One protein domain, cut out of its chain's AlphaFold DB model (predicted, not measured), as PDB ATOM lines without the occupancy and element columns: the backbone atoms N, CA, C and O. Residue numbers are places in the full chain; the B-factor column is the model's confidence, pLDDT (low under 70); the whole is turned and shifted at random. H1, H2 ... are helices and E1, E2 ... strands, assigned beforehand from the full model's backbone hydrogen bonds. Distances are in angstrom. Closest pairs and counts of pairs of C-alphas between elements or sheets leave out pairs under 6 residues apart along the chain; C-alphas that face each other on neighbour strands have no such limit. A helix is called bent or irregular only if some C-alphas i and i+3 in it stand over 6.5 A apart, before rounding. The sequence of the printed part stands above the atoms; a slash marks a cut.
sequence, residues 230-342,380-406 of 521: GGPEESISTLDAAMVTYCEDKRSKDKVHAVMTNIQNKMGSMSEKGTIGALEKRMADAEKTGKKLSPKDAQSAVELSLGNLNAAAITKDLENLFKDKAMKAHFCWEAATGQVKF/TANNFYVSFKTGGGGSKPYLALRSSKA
ATOM      1  N   GLY A 230     192.938 144.583 143.731       85.00
ATOM      2  CA  GLY A 230     193.488 145.278 144.894       85.00
ATOM      3  C   GLY A 230     194.082 144.324 145.926       85.00
ATOM      4  O   GLY A 230     193.525 143.259 146.190       85.00
ATOM      5  N   GLY A 231     195.202 144.715 146.535       88.00
ATOM      6  CA  GLY A 231     195.678 144.078 147.768       88.00
ATOM      7  C   GLY A 231     194.733 144.338 148.955       88.00
ATOM      8  O   GLY A 231     193.709 145.007 148.787       88.00
ATOM      9  N   PRO A 232     195.066 143.851 150.163       87.31
ATOM     10  CA  PRO A 232     194.227 144.026 151.352       87.31
ATOM     11  C   PRO A 232     193.890 145.499 151.602       87.31
ATOM     12  O   PRO A 232     192.723 145.862 151.712       87.31
ATOM     13  N   GLU A 233     194.910 146.361 151.584       90.31
ATOM     14  CA  GLU A 233     194.749 147.784 151.871       90.31
ATOM     15  C   GLU A 233     193.857 148.490 150.844       90.31
ATOM     16  O   GLU A 233     192.927 149.196 151.217       90.31
ATOM     17  N   GLU A 234     194.094 148.265 149.546       90.12
ATOM     18  CA  GLU A 234     193.273 148.856 148.480       90.12
ATOM     19  C   GLU A 234     191.829 148.352 148.522       90.12
ATOM     20  O   GLU A 234     190.905 149.113 148.239       90.12
ATOM     21  N   SER A 235     191.620 147.087 148.893       91.31
ATOM     22  CA  SER A 235     190.283 146.502 149.023       91.31
ATOM     23  C   SER A 235     189.506 147.158 150.166       91.31
ATOM     24  O   SER A 235     188.359 147.557 149.972       91.31
ATOM     25  N   ILE A 236     190.154 147.337 151.322       86.94
ATOM     26  CA  ILE A 236     189.597 148.029 152.493       86.94
ATOM     27  C   ILE A 236     189.279 149.485 152.151       86.94
ATOM     28  O   ILE A 236     188.156 149.925 152.381       86.94
ATOM     29  N   SER A 237     190.221 150.218 151.550       89.50
ATOM     30  CA  SER A 237     190.000 151.622 151.183       89.50
ATOM     31  C   SER A 237     188.895 151.790 150.142       89.50
ATOM     32  O   SER A 237     188.145 152.754 150.218       89.50
ATOM     33  N   THR A 238     188.736 150.844 149.207       91.69
ATOM     34  CA  THR A 238     187.631 150.879 148.231       91.69
ATOM     35  C   THR A 238     186.277 150.618 148.901       91.69
ATOM     36  O   THR A 238     185.300 151.278 148.560       91.69
ATOM     37  N   LEU A 239     186.201 149.690 149.866       88.94
ATOM     38  CA  LEU A 239     184.981 149.440 150.647       88.94
ATOM     39  C   LEU A 239     184.604 150.644 151.525       88.94
ATOM     40  O   LEU A 239     183.444 151.052 151.506       88.94
ATOM     41  N   ASP A 240     185.570 151.244 152.230       84.44
ATOM     42  CA  ASP A 240     185.337 152.454 153.039       84.44
ATOM     43  C   ASP A 240     184.895 153.633 152.166       84.44
ATOM     44  O   ASP A 240     183.936 154.338 152.472       84.44
ATOM     45  N   ALA A 241     185.550 153.817 151.022       87.69
ATOM     46  CA  ALA A 241     185.186 154.851 150.069       87.69
ATOM     47  C   ALA A 241     183.775 154.642 149.494       87.69
ATOM     48  O   ALA A 241     183.000 155.595 149.399       87.69
ATOM     49  N   ALA A 242     183.401 153.400 149.176       88.31
ATOM     50  CA  ALA A 242     182.046 153.074 148.745       88.31
ATOM     51  C   ALA A 242     181.010 153.456 149.812       88.31
ATOM     52  O   ALA A 242     180.001 154.072 149.466       88.31
ATOM     53  N   MET A 243     181.291 153.195 151.095       81.50
ATOM     54  CA  MET A 243     180.424 153.574 152.220       81.50
ATOM     55  C   MET A 243     180.205 155.081 152.367       81.50
ATOM     56  O   MET A 243     179.165 155.486 152.869       81.50
ATOM     57  N   VAL A 244     181.138 155.935 151.935       76.25
ATOM     58  CA  VAL A 244     180.903 157.395 151.938       76.25
ATOM     59  C   VAL A 244     179.707 157.753 151.065       76.25
ATOM     60  O   VAL A 244     178.972 158.691 151.353       76.25
ATOM     61  N   THR A 245     179.536 157.007 149.979       75.38
ATOM     62  CA  THR A 245     178.480 157.249 148.999       75.38
ATOM     63  C   THR A 245     177.262 156.345 149.211       75.38
ATOM     64  O   THR A 245     176.178 156.698 148.759       75.38
ATOM     65  N   TYR A 246     177.421 155.210 149.901       71.25
ATOM     66  CA  TYR A 246     176.381 154.224 150.191       71.25
ATOM     67  C   TYR A 246     175.856 154.349 151.633       71.25
ATOM     68  O   TYR A 246     176.600 154.123 152.577       71.25
ATOM     69  N   CYS A 247     174.559 154.652 151.748       55.22
ATOM     70  CA  CYS A 247     173.645 154.562 152.899       55.22
ATOM     71  C   CYS A 247     174.142 154.823 154.343       55.22
ATOM     72  O   CYS A 247     175.047 154.204 154.898       55.22
ATOM     73  N   GLU A 248     173.373 155.684 155.014       55.47
ATOM     74  CA  GLU A 248     173.638 156.328 156.303       55.47
ATOM     75  C   GLU A 248     173.219 155.510 157.551       55.47
ATOM     76  O   GLU A 248     173.294 156.028 158.666       55.47
ATOM     77  N   ASP A 249     172.830 154.230 157.423       56.22
ATOM     78  CA  ASP A 249     172.353 153.405 158.551       56.22
ATOM     79  C   ASP A 249     173.440 152.526 159.208       56.22
ATOM     80  O   ASP A 249     174.393 152.066 158.578       56.22
ATOM     81  N   LYS A 250     173.291 152.272 160.515       59.84
ATOM     82  CA  LYS A 250     174.291 151.569 161.339       59.84
ATOM     83  C   LYS A 250     174.489 150.095 160.949       59.84
ATOM     84  O   LYS A 250     175.618 149.613 160.971       59.84
ATOM     85  N   ARG A 251     173.424 149.373 160.573       62.59
ATOM     86  CA  ARG A 251     173.490 147.923 160.293       62.59
ATOM     87  C   ARG A 251     174.262 147.632 159.012       62.59
ATOM     88  O   ARG A 251     174.962 146.623 158.930       62.59
ATOM     89  N   SER A 252     174.134 148.503 158.019       64.69
ATOM     90  CA  SER A 252     174.884 148.423 156.766       64.69
ATOM     91  C   SER A 252     176.385 148.649 157.001       64.69
ATOM     92  O   SER A 252     177.205 147.887 156.487       64.69
ATOM     93  N   LYS A 253     176.748 149.594 157.883       68.31
ATOM     94  CA  LYS A 253     178.144 149.853 158.289       68.31
ATOM     95  C   LYS A 253     178.778 148.658 158.999       68.31
ATOM     96  O   LYS A 253     179.889 148.269 158.653       68.31
ATOM     97  N   ASP A 254     178.068 148.033 159.938       72.19
ATOM     98  CA  ASP A 254     178.594 146.888 160.699       72.19
ATOM     99  C   ASP A 254     178.936 145.696 159.787       72.19
ATOM    100  O   ASP A 254     179.983 145.065 159.948       72.19
ATOM    101  N   LYS A 255     178.100 145.423 158.773       77.00
ATOM    102  CA  LYS A 255     178.368 144.366 157.782       77.00
ATOM    103  C   LYS A 255     179.622 144.657 156.964       77.00
ATOM    104  O   LYS A 255     180.441 143.760 156.788       77.00
ATOM    105  N   VAL A 256     179.786 145.887 156.474       79.19
ATOM    106  CA  VAL A 256     180.966 146.261 155.681       79.19
ATOM    107  C   VAL A 256     182.233 146.208 156.537       79.19
ATOM    108  O   VAL A 256     183.221 145.610 156.111       79.19
ATOM    109  N   HIS A 257     182.194 146.736 157.766       80.81
ATOM    110  CA  HIS A 257     183.323 146.665 158.694       80.81
ATOM    111  C   HIS A 257     183.730 145.221 159.000       80.81
ATOM    112  O   HIS A 257     184.922 144.925 158.998       80.81
ATOM    113  N   ALA A 258     182.776 144.301 159.181       77.00
ATOM    114  CA  ALA A 258     183.087 142.886 159.385       77.00
ATOM    115  C   ALA A 258     183.857 142.285 158.192       77.00
ATOM    116  O   ALA A 258     184.862 141.595 158.384       77.00
ATOM    117  N   VAL A 259     183.446 142.604 156.956       80.69
ATOM    118  CA  VAL A 259     184.176 142.190 155.745       80.69
ATOM    119  C   VAL A 259     185.567 142.831 155.691       80.69
ATOM    120  O   VAL A 259     186.542 142.135 155.411       80.69
ATOM    121  N   MET A 260     185.695 144.123 156.008       80.06
ATOM    122  CA  MET A 260     186.988 144.823 156.055       80.06
ATOM    123  C   MET A 260     187.934 144.212 157.097       80.06
ATOM    124  O   MET A 260     189.106 143.989 156.799       80.06
ATOM    125  N   THR A 261     187.440 143.876 158.292       77.38
ATOM    126  CA  THR A 261     188.212 143.184 159.333       77.38
ATOM    127  C   THR A 261     188.665 141.806 158.863       77.38
ATOM    128  O   THR A 261     189.826 141.439 159.056       77.38
ATOM    129  N   ASN A 262     187.793 141.049 158.193       75.00
ATOM    130  CA  ASN A 262     188.172 139.758 157.625       75.00
ATOM    131  C   ASN A 262     189.231 139.914 156.530       75.00
ATOM    132  O   ASN A 262     190.205 139.166 156.540       75.00
ATOM    133  N   ILE A 263     189.115 140.908 155.649       75.25
ATOM    134  CA  ILE A 263     190.153 141.231 154.660       75.25
ATOM    135  C   ILE A 263     191.484 141.546 155.355       75.25
ATOM    136  O   ILE A 263     192.496 140.931 155.022       75.25
ATOM    137  N   GLN A 264     191.475 142.437 156.348       79.12
ATOM    138  CA  GLN A 264     192.669 142.858 157.085       79.12
ATOM    139  C   GLN A 264     193.384 141.679 157.758       79.12
ATOM    140  O   GLN A 264     194.612 141.606 157.737       79.12
ATOM    141  N   ASN A 265     192.621 140.757 158.347       76.25
ATOM    142  CA  ASN A 265     193.167 139.654 159.135       76.25
ATOM    143  C   ASN A 265     193.531 138.426 158.292       76.25
ATOM    144  O   ASN A 265     194.381 137.636 158.699       76.25
ATOM    145  N   LYS A 266     192.864 138.224 157.147       79.75
ATOM    146  CA  LYS A 266     192.933 136.965 156.389       79.75
ATOM    147  C   LYS A 266     193.579 137.107 155.004       79.75
ATOM    148  O   LYS A 266     194.082 136.102 154.496       79.75
ATOM    149  N   MET A 267     193.633 138.299 154.392       82.44
ATOM    150  CA  MET A 267     194.365 138.503 153.128       82.44
ATOM    151  C   MET A 267     195.872 138.643 153.372       82.44
ATOM    152  O   MET A 267     196.412 139.741 153.479       82.44
ATOM    153  N   GLY A 268     196.551 137.499 153.459       80.94
ATOM    154  CA  GLY A 268     197.998 137.413 153.652       80.94
ATOM    155  C   GLY A 268     198.811 137.305 152.358       80.94
ATOM    156  O   GLY A 268     198.282 137.130 151.256       80.94
ATOM    157  N   SER A 269     200.132 137.375 152.523       85.56
ATOM    158  CA  SER A 269     201.121 137.024 151.500       85.56
ATOM    159  C   SER A 269     201.824 135.725 151.870       85.56
ATOM    160  O   SER A 269     201.970 135.421 153.052       85.56
ATOM    161  N   MET A 270     202.295 134.992 150.866       81.06
ATOM    162  CA  MET A 270     203.219 133.876 151.067       81.06
ATOM    163  C   MET A 270     204.519 134.387 151.691       81.06
ATOM    164  O   MET A 270     204.945 135.512 151.416       81.06
ATOM    165  N   SER A 271     205.197 133.553 152.473       81.06
ATOM    166  CA  SER A 271     206.529 133.856 153.002       81.06
ATOM    167  C   SER A 271     207.571 133.881 151.888       81.06
ATOM    168  O   SER A 271     208.478 134.720 151.903       81.06
ATOM    169  N   GLU A 272     207.398 133.010 150.892       81.31
ATOM    170  CA  GLU A 272     208.349 132.784 149.811       81.31
ATOM    171  C   GLU A 272     208.002 133.498 148.506       81.31
ATOM    172  O   GLU A 272     206.842 133.716 148.153       81.31
ATOM    173  N   LYS A 273     209.059 133.863 147.775       85.06
ATOM    174  CA  LYS A 273     208.957 134.416 146.420       85.06
ATOM    175  C   LYS A 273     208.732 133.301 145.399       85.06
ATOM    176  O   LYS A 273     209.146 132.162 145.605       85.06
ATOM    177  N   GLY A 274     208.136 133.661 144.268       80.50
ATOM    178  CA  GLY A 274     207.924 132.759 143.138       80.50
ATOM    179  C   GLY A 274     206.468 132.730 142.694       80.50
ATOM    180  O   GLY A 274     205.673 133.585 143.073       80.50
ATOM    181  N   THR A 275     206.110 131.751 141.867       80.69
ATOM    182  CA  THR A 275     204.735 131.588 141.379       80.69
ATOM    183  C   THR A 275     204.046 130.419 142.074       80.69
ATOM    184  O   THR A 275     204.659 129.380 142.322       80.69
ATOM    185  N   ILE A 276     202.748 130.577 142.353       78.88
ATOM    186  CA  ILE A 276     201.899 129.507 142.893       78.88
ATOM    187  C   ILE A 276     201.911 128.298 141.952       78.88
ATOM    188  O   ILE A 276     202.158 127.192 142.411       78.88
ATOM    189  N   GLY A 277     201.800 128.508 140.637       77.62
ATOM    190  CA  GLY A 277     201.837 127.408 139.667       77.62
ATOM    191  C   GLY A 277     203.147 126.606 139.682       77.62
ATOM    192  O   GLY A 277     203.129 125.389 139.520       77.62
ATOM    193  N   ALA A 278     204.296 127.249 139.929       82.44
ATOM    194  CA  ALA A 278     205.558 126.521 140.069       82.44
ATOM    195  C   ALA A 278     205.598 125.686 141.358       82.44
ATOM    196  O   ALA A 278     206.146 124.585 141.346       82.44
ATOM    197  N   LEU A 279     205.027 126.194 142.454       77.19
ATOM    198  CA  LEU A 279     204.886 125.440 143.701       77.19
ATOM    199  C   LEU A 279     203.938 124.245 143.518       77.19
ATOM    200  O   LEU A 279     204.312 123.128 143.856       77.19
ATOM    201  N   GLU A 280     202.767 124.456 142.917       77.94
ATOM    202  CA  GLU A 280     201.793 123.399 142.612       77.94
ATOM    203  C   GLU A 280     202.401 122.308 141.723       77.94
ATOM    204  O   GLU A 280     202.218 121.121 141.991       77.94
ATOM    205  N   LYS A 281     203.198 122.686 140.713       80.31
ATOM    206  CA  LYS A 281     203.930 121.726 139.878       80.31
ATOM    207  C   LYS A 281     204.912 120.892 140.702       80.31
ATOM    208  O   LYS A 281     204.903 119.671 140.590       80.31
ATOM    209  N   ARG A 282     205.710 121.522 141.575       79.75
ATOM    210  CA  ARG A 282     206.632 120.796 142.468       79.75
ATOM    211  C   ARG A 282     205.893 119.854 143.421       79.75
ATOM    212  O   ARG A 282     206.375 118.754 143.668       79.75
ATOM    213  N   MET A 283     204.724 120.256 143.928       73.50
ATOM    214  CA  MET A 283     203.856 119.405 144.753       73.50
ATOM    215  C   MET A 283     203.356 118.183 143.976       73.50
ATOM    216  O   MET A 283     203.465 117.064 144.475       73.50
ATOM    217  N   ALA A 284     202.877 118.382 142.747       72.88
ATOM    218  CA  ALA A 284     202.417 117.297 141.885       72.88
ATOM    219  C   ALA A 284     203.555 116.338 141.491       72.88
ATOM    220  O   ALA A 284     203.364 115.124 141.458       72.88
ATOM    221  N   ASP A 285     204.753 116.858 141.216       73.75
ATOM    222  CA  ASP A 285     205.921 116.040 140.877       73.75
ATOM    223  C   ASP A 285     206.410 115.223 142.086       73.75
ATOM    224  O   ASP A 285     206.747 114.044 141.945       73.75
ATOM    225  N   ALA A 286     206.403 115.810 143.288       66.69
ATOM    226  CA  ALA A 286     206.710 115.109 144.535       66.69
ATOM    227  C   ALA A 286     205.742 113.939 144.788       66.69
ATOM    228  O   ALA A 286     206.177 112.841 145.134       66.69
ATOM    229  N   GLU A 287     204.447 114.141 144.533       66.62
ATOM    230  CA  GLU A 287     203.426 113.093 144.637       66.62
ATOM    231  C   GLU A 287     203.651 111.966 143.620       66.62
ATOM    232  O   GLU A 287     203.703 110.797 144.000       66.62
ATOM    233  N   LYS A 288     203.867 112.305 142.343       73.62
ATOM    234  CA  LYS A 288     204.097 111.318 141.273       73.62
ATOM    235  C   LYS A 288     205.353 110.480 141.487       73.62
ATOM    236  O   LYS A 288     205.378 109.306 141.140       73.62
ATOM    237  N   THR A 289     206.411 111.097 142.001       75.94
ATOM    238  CA  THR A 289     207.724 110.450 142.147       75.94
ATOM    239  C   THR A 289     207.938 109.818 143.519       75.94
ATOM    240  O   THR A 289     208.976 109.198 143.744       75.94
ATOM    241  N   GLY A 290     207.007 110.007 144.461       70.44
ATOM    242  CA  GLY A 290     207.172 109.606 145.861       70.44
ATOM    243  C   GLY A 290     208.279 110.368 146.604       70.44
ATOM    244  O   GLY A 290     208.603 110.031 147.746       70.44
ATOM    245  N   LYS A 291     208.881 111.392 145.982       76.38
ATOM    246  CA  LYS A 291     209.923 112.217 146.602       76.38
ATOM    247  C   LYS A 291     209.295 113.167 147.614       76.38
ATOM    248  O   LYS A 291     208.250 113.763 147.375       76.38
ATOM    249  N   LYS A 292     209.959 113.358 148.756       70.69
ATOM    250  CA  LYS A 292     209.525 114.355 149.743       70.69
ATOM    251  C   LYS A 292     209.762 115.764 149.203       70.69
ATOM    252  O   LYS A 292     210.810 116.041 148.623       70.69
ATOM    253  N   LEU A 293     208.806 116.658 149.451       69.69
ATOM    254  CA  LEU A 293     209.007 118.092 149.261       69.69
ATOM    255  C   LEU A 293     210.139 118.595 150.158       69.69
ATOM    256  O   LEU A 293     210.353 118.080 151.259       69.69
ATOM    257  N   SER A 294     210.827 119.642 149.703       75.00
ATOM    258  CA  SER A 294     211.743 120.375 150.573       75.00
ATOM    259  C   SER A 294     210.971 120.941 151.781       75.00
ATOM    260  O   SER A 294     209.786 121.260 151.643       75.00
ATOM    261  N   PRO A 295     211.598 121.115 152.962       67.44
ATOM    262  CA  PRO A 295     210.932 121.734 154.117       67.44
ATOM    263  C   PRO A 295     210.298 123.092 153.780       67.44
ATOM    264  O   PRO A 295     209.198 123.412 154.228       67.44
ATOM    265  N   LYS A 296     210.970 123.847 152.910       72.12
ATOM    266  CA  LYS A 296     210.542 125.143 152.391       72.12
ATOM    267  C   LYS A 296     209.286 125.058 151.515       72.12
ATOM    268  O   LYS A 296     208.351 125.840 151.692       72.12
ATOM    269  N   ASP A 297     209.239 124.105 150.584       70.19
ATOM    270  CA  ASP A 297     208.051 123.878 149.753       70.19
ATOM    271  C   ASP A 297     206.894 123.304 150.579       70.19
ATOM    272  O   ASP A 297     205.744 123.656 150.340       70.19
ATOM    273  N   ALA A 298     207.179 122.471 151.584       62.91
ATOM    274  CA  ALA A 298     206.166 121.955 152.499       62.91
ATOM    275  C   ALA A 298     205.520 123.080 153.327       62.91
ATOM    276  O   ALA A 298     204.295 123.128 153.439       62.91
ATOM    277  N   GLN A 299     206.317 124.020 153.847       63.50
ATOM    278  CA  GLN A 299     205.805 125.224 154.506       63.50
ATOM    279  C   GLN A 299     204.971 126.077 153.541       63.50
ATOM    280  O   GLN A 299     203.846 126.454 153.866       63.50
ATOM    281  N   SER A 300     205.480 126.319 152.332       69.94
ATOM    282  CA  SER A 300     204.764 127.097 151.313       69.94
ATOM    283  C   SER A 300     203.438 126.431 150.914       69.94
ATOM    284  O   SER A 300     202.441 127.112 150.708       69.94
ATOM    285  N   ALA A 301     203.371 125.099 150.860       64.19
ATOM    286  CA  ALA A 301     202.132 124.371 150.584       64.19
ATOM    287  C   ALA A 301     201.076 124.554 151.694       64.19
ATOM    288  O   ALA A 301     199.878 124.653 151.405       64.19
ATOM    289  N   VAL A 302     201.502 124.638 152.960       62.44
ATOM    290  CA  VAL A 302     200.611 124.953 154.091       62.44
ATOM    291  C   VAL A 302     200.100 126.390 153.987       62.44
ATOM    292  O   VAL A 302     198.898 126.614 154.115       62.44
ATOM    293  N   GLU A 303     200.978 127.351 153.698       69.44
ATOM    294  CA  GLU A 303     200.602 128.758 153.504       69.44
ATOM    295  C   GLU A 303     199.619 128.937 152.342       69.44
ATOM    296  O   GLU A 303     198.611 129.627 152.492       69.44
ATOM    297  N   LEU A 304     199.852 128.255 151.217       72.19
ATOM    298  CA  LEU A 304     198.940 128.227 150.074       72.19
ATOM    299  C   LEU A 304     197.565 127.676 150.472       72.19
ATOM    300  O   LEU A 304     196.537 128.258 150.126       72.19
ATOM    301  N   SER A 305     197.534 126.585 151.240       64.06
ATOM    302  CA  SER A 305     196.284 125.969 151.703       64.06
ATOM    303  C   SER A 305     195.500 126.900 152.632       64.06
ATOM    304  O   SER A 305     194.306 127.116 152.423       64.06
ATOM    305  N   LEU A 306     196.167 127.506 153.620       63.22
ATOM    306  CA  LEU A 306     195.558 128.484 154.528       63.22
ATOM    307  C   LEU A 306     195.086 129.737 153.782       63.22
ATOM    308  O   LEU A 306     193.985 130.227 154.027       63.22
ATOM    309  N   GLY A 307     195.882 130.233 152.836       68.38
ATOM    310  CA  GLY A 307     195.507 131.365 151.999       68.38
ATOM    311  C   GLY A 307     194.275 131.076 151.142       68.38
ATOM    312  O   GLY A 307     193.384 131.914 151.061       68.38
ATOM    313  N   ASN A 308     194.158 129.877 150.569       70.56
ATOM    314  CA  ASN A 308     192.971 129.483 149.808       70.56
ATOM    315  C   ASN A 308     191.709 129.394 150.686       70.56
ATOM    316  O   ASN A 308     190.635 129.807 150.250       70.56
ATOM    317  N   LEU A 309     191.829 128.928 151.935       68.25
ATOM    318  CA  LEU A 309     190.717 128.935 152.898       68.25
ATOM    319  C   LEU A 309     190.266 130.347 153.245       68.25
ATOM    320  O   LEU A 309     189.076 130.661 153.201       68.25
ATOM    321  N   ASN A 310     191.230 131.210 153.547       72.25
ATOM    322  CA  ASN A 310     190.982 132.616 153.811       72.25
ATOM    323  C   ASN A 310     190.307 133.292 152.615       72.25
ATOM    324  O   ASN A 310     189.320 134.004 152.783       72.25
ATOM    325  N   ALA A 311     190.792 133.023 151.404       70.69
ATOM    326  CA  ALA A 311     190.217 133.532 150.171       70.69
ATOM    327  C   ALA A 311     188.758 133.084 149.980       70.69
ATOM    328  O   ALA A 311     187.908 133.913 149.652       70.69
ATOM    329  N   ALA A 312     188.446 131.811 150.237       69.75
ATOM    330  CA  ALA A 312     187.084 131.286 150.149       69.75
ATOM    331  C   ALA A 312     186.144 131.930 151.183       69.75
ATOM    332  O   ALA A 312     185.039 132.345 150.832       69.75
ATOM    333  N   ALA A 313     186.596 132.071 152.434       69.69
ATOM    334  CA  ALA A 313     185.816 132.712 153.492       69.69
ATOM    335  C   ALA A 313     185.489 134.175 153.151       69.69
ATOM    336  O   ALA A 313     184.328 134.571 153.189       69.69
ATOM    337  N   ILE A 314     186.491 134.956 152.734       76.25
ATOM    338  CA  ILE A 314     186.284 136.361 152.355       76.25
ATOM    339  C   ILE A 314     185.413 136.472 151.099       76.25
ATOM    340  O   ILE A 314     184.572 137.359 151.014       76.25
ATOM    341  N   THR A 315     185.583 135.574 150.123       80.06
ATOM    342  CA  THR A 315     184.735 135.553 148.919       80.06
ATOM    343  C   THR A 315     183.268 135.371 149.298       80.06
ATOM    344  O   THR A 315     182.427 136.134 148.837       80.06
ATOM    345  N   LYS A 316     182.961 134.446 150.215       78.44
ATOM    346  CA  LYS A 316     181.601 134.251 150.734       78.44
ATOM    347  C   LYS A 316     181.070 135.491 151.464       78.44
ATOM    348  O   LYS A 316     179.899 135.840 151.317       78.44
ATOM    349  N   ASP A 317     181.915 136.169 152.234       76.94
ATOM    350  CA  ASP A 317     181.542 137.410 152.920       76.94
ATOM    351  C   ASP A 317     181.214 138.533 151.925       76.94
ATOM    352  O   ASP A 317     180.200 139.216 152.073       76.94
ATOM    353  N   LEU A 318     182.019 138.677 150.868       81.81
ATOM    354  CA  LEU A 318     181.782 139.624 149.777       81.81
ATOM    355  C   LEU A 318     180.510 139.289 149.001       81.81
ATOM    356  O   LEU A 318     179.724 140.185 148.713       81.81
ATOM    357  N   GLU A 319     180.274 138.017 148.684       83.19
ATOM    358  CA  GLU A 319     179.037 137.567 148.040       83.19
ATOM    359  C   GLU A 319     177.812 137.925 148.883       83.19
ATOM    360  O   GLU A 319     176.816 138.415 148.353       83.19
ATOM    361  N   ASN A 320     177.888 137.721 150.200       80.75
ATOM    362  CA  ASN A 320     176.816 138.090 151.116       80.75
ATOM    363  C   ASN A 320     176.623 139.604 151.207       80.75
ATOM    364  O   ASN A 320     175.479 140.056 151.184       80.75
ATOM    365  N   LEU A 321     177.708 140.380 151.276       82.38
ATOM    366  CA  LEU A 321     177.657 141.841 151.276       82.38
ATOM    367  C   LEU A 321     177.016 142.370 149.986       82.38
ATOM    368  O   LEU A 321     176.107 143.194 150.024       82.38
ATOM    369  N   PHE A 322     177.436 141.838 148.842       86.00
ATOM    370  CA  PHE A 322     177.002 142.267 147.516       86.00
ATOM    371  C   PHE A 322     175.659 141.682 147.060       86.00
ATOM    372  O   PHE A 322     175.219 141.966 145.941       86.00
ATOM    373  N   LYS A 323     174.959 140.931 147.925       82.62
ATOM    374  CA  LYS A 323     173.501 140.755 147.796       82.62
ATOM    375  C   LYS A 323     172.789 142.102 147.870       82.62
ATOM    376  O   LYS A 323     171.767 142.275 147.207       82.62
ATOM    377  N   ASP A 324     173.350 143.055 148.614       79.12
ATOM    378  CA  ASP A 324     172.979 144.453 148.472       79.12
ATOM    379  C   ASP A 324     173.577 145.017 147.175       79.12
ATOM    380  O   ASP A 324     174.773 145.312 147.059       79.12
ATOM    381  N   LYS A 325     172.713 145.150 146.166       81.25
ATOM    382  CA  LYS A 325     173.098 145.659 144.849       81.25
ATOM    383  C   LYS A 325     173.482 147.132 144.875       81.25
ATOM    384  O   LYS A 325     174.300 147.526 144.049       81.25
ATOM    385  N   ALA A 326     172.922 147.930 145.784       79.69
ATOM    386  CA  ALA A 326     173.312 149.325 145.922       79.69
ATOM    387  C   ALA A 326     174.742 149.396 146.467       79.69
ATOM    388  O   ALA A 326     175.590 150.001 145.817       79.69
ATOM    389  N   MET A 327     175.070 148.667 147.540       85.56
ATOM    390  CA  MET A 327     176.451 148.604 148.045       85.56
ATOM    391  C   MET A 327     177.428 148.159 146.951       85.56
ATOM    392  O   MET A 327     178.461 148.794 146.725       85.56
ATOM    393  N   LYS A 328     177.078 147.098 146.210       87.88
ATOM    394  CA  LYS A 328     177.883 146.611 145.079       87.88
ATOM    395  C   LYS A 328     178.066 147.684 143.999       87.88
ATOM    396  O   LYS A 328     179.152 147.802 143.439       87.88
ATOM    397  N   ALA A 329     177.032 148.469 143.710       83.44
ATOM    398  CA  ALA A 329     177.071 149.546 142.726       83.44
ATOM    399  C   ALA A 329     178.001 150.692 143.150       83.44
ATOM    400  O   ALA A 329     178.850 151.105 142.360       83.44
ATOM    401  N   HIS A 330     177.914 151.140 144.404       87.69
ATOM    402  CA  HIS A 330     178.823 152.140 144.975       87.69
ATOM    403  C   HIS A 330     180.277 151.662 144.980       87.69
ATOM    404  O   HIS A 330     181.177 152.396 144.572       87.69
ATOM    405  N   PHE A 331     180.499 150.397 145.339       92.94
ATOM    406  CA  PHE A 331     181.814 149.772 145.281       92.94
ATOM    407  C   PHE A 331     182.388 149.730 143.861       92.94
ATOM    408  O   PHE A 331     183.518 150.160 143.635       92.94
ATOM    409  N   CYS A 332     181.607 149.264 142.883       92.88
ATOM    410  CA  CYS A 332     182.029 149.233 141.484       92.88
ATOM    411  C   CYS A 332     182.317 150.629 140.924       92.88
ATOM    412  O   CYS A 332     183.267 150.796 140.160       92.88
ATOM    413  N   TRP A 333     181.495 151.618 141.282       92.94
ATOM    414  CA  TRP A 333     181.671 152.992 140.828       92.94
ATOM    415  C   TRP A 333     182.951 153.606 141.386       92.94
ATOM    416  O   TRP A 333     183.722 154.180 140.622       92.94
ATOM    417  N   GLU A 334     183.253 153.422 142.673       93.81
ATOM    418  CA  GLU A 334     184.529 153.880 143.235       93.81
ATOM    419  C   GLU A 334     185.719 153.122 142.630       93.81
ATOM    420  O   GLU A 334     186.717 153.735 142.249       93.81
ATOM    421  N   ALA A 335     185.610 151.800 142.459       92.88
ATOM    422  CA  ALA A 335     186.664 150.992 141.848       92.88
ATOM    423  C   ALA A 335     187.012 151.461 140.420       92.88
ATOM    424  O   ALA A 335     188.194 151.452 140.049       92.88
ATOM    425  N   ALA A 336     186.004 151.891 139.653       91.81
ATOM    426  CA  ALA A 336     186.153 152.429 138.303       91.81
ATOM    427  C   ALA A 336     186.641 153.884 138.277       91.81
ATOM    428  O   ALA A 336     187.460 154.237 137.434       91.81
ATOM    429  N   THR A 337     186.133 154.729 139.174       94.75
ATOM    430  CA  THR A 337     186.288 156.187 139.072       94.75
ATOM    431  C   THR A 337     187.400 156.742 139.953       94.75
ATOM    432  O   THR A 337     188.141 157.614 139.510       94.75
ATOM    433  N   GLY A 338     187.541 156.251 141.188       93.31
ATOM    434  CA  GLY A 338     188.423 156.827 142.203       93.31
ATOM    435  C   GLY A 338     187.978 158.205 142.710       93.31
ATOM    436  O   GLY A 338     188.831 159.012 143.081       93.31
ATOM    437  N   GLN A 339     186.681 158.524 142.666       92.94
ATOM    438  CA  GLN A 339     186.172 159.855 143.031       92.94
ATOM    439  C   GLN A 339     186.363 160.163 144.515       92.94
ATOM    440  O   GLN A 339     186.708 161.290 144.861       92.94
ATOM    441  N   VAL A 340     186.198 159.178 145.398       91.00
ATOM    442  CA  VAL A 340     186.478 159.361 146.828       91.00
ATOM    443  C   VAL A 340     187.984 159.273 147.090       91.00
ATOM    444  O   VAL A 340     188.510 160.066 147.873       91.00
ATOM    445  N   LYS A 341     188.703 158.381 146.391       92.56
ATOM    446  CA  LYS A 341     190.169 158.272 146.467       92.56
ATOM    447  C   LYS A 341     190.884 159.597 146.192       92.56
ATOM    448  O   LYS A 341     191.793 159.967 146.933       92.56
ATOM    449  N   PHE A 342     190.509 160.287 145.119       93.12
ATOM    450  CA  PHE A 342     191.212 161.481 144.634       93.12
ATOM    451  C   PHE A 342     190.484 162.796 144.914       93.12
ATOM    452  O   PHE A 342     191.065 163.864 144.749       93.12
ATOM    453  N   THR A 380     176.323 144.692 137.911       71.31
ATOM    454  CA  THR A 380     175.611 143.620 137.210       71.31
ATOM    455  C   THR A 380     176.568 142.758 136.386       71.31
ATOM    456  O   THR A 380     176.418 141.542 136.349       71.31
ATOM    457  N   ALA A 381     177.569 143.369 135.748       66.00
ATOM    458  CA  ALA A 381     178.504 142.657 134.877       66.00
ATOM    459  C   ALA A 381     179.661 141.962 135.625       66.00
ATOM    460  O   ALA A 381     180.288 141.057 135.070       66.00
ATOM    461  N   ASN A 382     179.940 142.369 136.869       72.38
ATOM    462  CA  ASN A 382     181.110 141.934 137.633       72.38
ATOM    463  C   ASN A 382     180.724 141.154 138.892       72.38
ATOM    464  O   ASN A 382     179.878 141.590 139.668       72.38
ATOM    465  N   ASN A 383     181.412 140.048 139.155       78.19
ATOM    466  CA  ASN A 383     181.474 139.404 140.465       78.19
ATOM    467  C   ASN A 383     182.822 139.677 141.123       78.19
ATOM    468  O   ASN A 383     183.759 140.100 140.455       78.19
ATOM    469  N   PHE A 384     182.911 139.441 142.430       82.62
ATOM    470  CA  PHE A 384     184.121 139.691 143.202       82.62
ATOM    471  C   PHE A 384     184.518 138.452 143.977       82.62
ATOM    472  O   PHE A 384     183.675 137.783 144.566       82.62
ATOM    473  N   TYR A 385     185.809 138.163 143.963       81.62
ATOM    474  CA  TYR A 385     186.389 137.017 144.638       81.62
ATOM    475  C   TYR A 385     187.792 137.364 145.118       81.62
ATOM    476  O   TYR A 385     188.429 138.295 144.619       81.62
ATOM    477  N   VAL A 386     188.284 136.606 146.086       79.19
ATOM    478  CA  VAL A 386     189.671 136.690 146.535       79.19
ATOM    479  C   VAL A 386     190.432 135.500 145.973       79.19
ATOM    480  O   VAL A 386     189.954 134.369 145.995       79.19
ATOM    481  N   SER A 387     191.629 135.743 145.448       79.12
ATOM    482  CA  SER A 387     192.549 134.679 145.048       79.12
ATOM    483  C   SER A 387     193.989 135.145 145.173       79.12
ATOM    484  O   SER A 387     194.263 136.346 145.212       79.12
ATOM    485  N   PHE A 388     194.936 134.208 145.148       80.06
ATOM    486  CA  PHE A 388     196.339 134.577 145.009       80.06
ATOM    487  C   PHE A 388     196.585 135.327 143.696       80.06
ATOM    488  O   PHE A 388     196.101 134.948 142.625       80.06
ATOM    489  N   LYS A 389     197.370 136.394 143.801       81.44
ATOM    490  CA  LYS A 389     198.031 137.084 142.707       81.44
ATOM    491  C   LYS A 389     199.509 136.735 142.767       81.44
ATOM    492  O   LYS A 389     200.208 137.070 143.721       81.44
ATOM    493  N   THR A 390     199.981 136.051 141.737       69.50
ATOM    494  CA  THR A 390     201.403 135.807 141.508       69.50
ATOM    495  C   THR A 390     201.966 136.979 140.717       69.50
ATOM    496  O   THR A 390     201.524 137.214 139.593       69.50
ATOM    497  N   GLY A 391     202.913 137.733 141.274       56.12
ATOM    498  CA  GLY A 391     203.713 138.640 140.449       56.12
ATOM    499  C   GLY A 391     204.811 137.876 139.699       56.12
ATOM    500  O   GLY A 391     204.931 136.655 139.828       56.12
ATOM    501  N   GLY A 392     205.628 138.590 138.915       54.41
ATOM    502  CA  GLY A 392     206.838 138.011 138.316       54.41
ATOM    503  C   GLY A 392     207.718 137.349 139.387       54.41
ATOM    504  O   GLY A 392     207.636 137.720 140.562       54.41
ATOM    505  N   GLY A 393     208.551 136.376 138.997       57.94
ATOM    506  CA  GLY A 393     209.243 135.447 139.912       57.94
ATOM    507  C   GLY A 393     210.036 136.069 141.079       57.94
ATOM    508  O   GLY A 393     210.344 135.369 142.037       57.94
ATOM    509  N   GLY A 394     210.317 137.375 141.051       68.94
ATOM    510  CA  GLY A 394     210.963 138.125 142.136       68.94
ATOM    511  C   GLY A 394     210.049 138.623 143.270       68.94
ATOM    512  O   GLY A 394     210.556 139.225 144.220       68.94
ATOM    513  N   SER A 395     208.734 138.394 143.203       80.25
ATOM    514  CA  SER A 395     207.751 138.879 144.188       80.25
ATOM    515  C   SER A 395     207.072 137.743 144.958       80.25
ATOM    516  O   SER A 395     207.022 136.604 144.494       80.25
ATOM    517  N   LYS A 396     206.579 138.053 146.163       87.44
ATOM    518  CA  LYS A 396     205.808 137.115 146.988       87.44
ATOM    519  C   LYS A 396     204.355 137.104 146.504       87.44
ATOM    520  O   LYS A 396     203.773 138.187 146.389       87.44
ATOM    521  N   PRO A 397     203.754 135.938 146.215       87.19
ATOM    522  CA  PRO A 397     202.327 135.865 145.942       87.19
ATOM    523  C   PRO A 397     201.512 136.361 147.134       87.19
ATOM    524  O   PRO A 397     201.855 136.083 148.282       87.19
ATOM    525  N   TYR A 398     200.418 137.063 146.866       88.56
ATOM    526  CA  TYR A 398     199.537 137.589 147.908       88.56
ATOM    527  C   TYR A 398     198.074 137.462 147.520       88.56
ATOM    528  O   TYR A 398     197.748 137.406 146.335       88.56
ATOM    529  N   LEU A 399     197.186 137.400 148.509       83.56
ATOM    530  CA  LEU A 399     195.751 137.414 148.255       83.56
ATOM    531  C   LEU A 399     195.320 138.800 147.775       83.56
ATOM    532  O   LEU A 399     195.600 139.806 148.423       83.56
ATOM    533  N   ALA A 400     194.621 138.838 146.645       87.12
ATOM    534  CA  ALA A 400     194.071 140.049 146.056       87.12
ATOM    535  C   ALA A 400     192.564 139.895 145.843       87.12
ATOM    536  O   ALA A 400     192.095 138.814 145.473       87.12
ATOM    537  N   LEU A 401     191.822 140.985 146.033       87.25
ATOM    538  CA  LEU A 401     190.423 141.083 145.651       87.25
ATOM    539  C   LEU A 401     190.345 141.401 144.165       87.25
ATOM    540  O   LEU A 401     190.947 142.361 143.676       87.25
ATOM    541  N   ARG A 402     189.619 140.561 143.442       82.81
ATOM    542  CA  ARG A 402     189.602 140.518 141.988       82.81
ATOM    543  C   ARG A 402     188.170 140.526 141.493       82.81
ATOM    544  O   ARG A 402     187.293 139.936 142.121       82.81
ATOM    545  N   SER A 403     187.942 141.177 140.359       80.50
ATOM    546  CA  SER A 403     186.661 141.070 139.665       80.50
ATOM    547  C   SER A 403     186.689 139.946 138.632       80.50
ATOM    548  O   SER A 403     187.731 139.716 138.013       80.50
ATOM    549  N   SER A 404     185.551 139.297 138.406       68.62
ATOM    550  CA  SER A 404     185.346 138.397 137.271       68.62
ATOM    551  C   SER A 404     184.067 138.682 136.490       68.62
ATOM    552  O   SER A 404     183.117 139.241 137.047       68.62
ATOM    553  N   LYS A 405     183.999 138.233 135.228       62.00
ATOM    554  CA  LYS A 405     182.736 138.183 134.471       62.00
ATOM    555  C   LYS A 405     181.693 137.359 135.223       62.00
ATOM    556  O   LYS A 405     181.956 136.229 135.642       62.00
ATOM    557  N   ALA A 406     180.464 137.864 135.291       51.50
ATOM    558  CA  ALA A 406     179.317 137.034 135.652       51.50
ATOM    559  C   ALA A 406     179.069 135.956 134.562       51.50
ATOM    560  O   ALA A 406     178.950 136.286 133.381       51.50
TER     561      ALA A 406
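This is residues 230 to 342 and 380 to 406 of the 521 residues of an uncharacterized protein of marine metagenome (UniProt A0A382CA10). A long helix, H4, runs along much of a rod-like body, and a bent two-stranded hairpin, E1 and E2, packs on it chiefly through E1. The helical hairpin H1 and H2 adds two more helices, with H2 at a small angle to H4; H5 crosses H1 near one end of the rod with short H6 beside it, and H3 makes the other end, meeting the first part of H4. The printed part has 140 residues, with six named helices followed by two named strands, E1 and E2, paired antiparallel; the class is mostly helix. It is only just loose, close to compact, with a radius of gyration of the C-alphas of 17.5 A and spans of 58 by 27 by 26 A.

E1, residues 382 to 389, and E2, residues 398 to 405, form an antiparallel hairpin at 151 degrees. N 385 and O 402 are 3.0 A apart and N 400 and O 387 are 2.9 A apart, both within hydrogen-bond range. E1 bends by 68 degrees at residue 386, and E2 by 51 degrees at residue 401. H4, residues 295 to 321, comes closest to E1 at the C-alphas of Thr 315 and Tyr 385, 4.8 A apart. H2, residues 250 to 266, touches H4 at a shallow tilt of 10 degrees, opposite ways, closest at the C-alphas of Lys 266 and Asn 310, 5.4 A. The hub is H1, residues 232 to 245, which touches H2, H5, residues 325 to 337, and H6, residues 339 to 342. H1 and H2 are a helical hairpin at a shallow tilt of 10 degrees, closest at the C-alphas of Ile 236 and Met 260, 5.5 A. H1 and H5 stand at a steep tilt of 66 degrees, closest at the C-alphas of Ala 242 and Phe 331, 4.8 A. H1 touches H6 with residues 241 to 244 alone, closest at the C-alphas of Ala 241 and Val 340, 5.7 A. H3, residues 276 to 289, touches H4 at a steep tilt of 53 degrees, closest at the C-alphas of Leu 279 and Asp 297, 7.0 A. H1 and H4 are apart. Every O i to N i+4 pair is within hydrogen-bond range in H2, H3, H4 and H5, against 9 of 10 in H1; H6 is too short for such a pair.

H4 is 39.0 A long, H2 24.2 A, E2 21.5 A and H1 20.7 A. H1 begins at C-alpha 232 (194.227, 144.026, 151.352), H4 at C-alpha 295 (210.932, 121.734, 154.117), and E2 ends at C-alpha 405 (182.736, 138.183, 134.471).

The C-alphas of Glu 248 and Thr 289, 58.9 A apart, are the two farthest apart. Residues 343 to 379 are cut out, and C-alphas 342 and 380 are 24.8 A apart across the cut. Of the links that are printed whole, none is long. The mean pLDDT of the printed part is 77.6, and 32 residues are under 70, among them 247 to 253, 298 to 303 and 390 to 394.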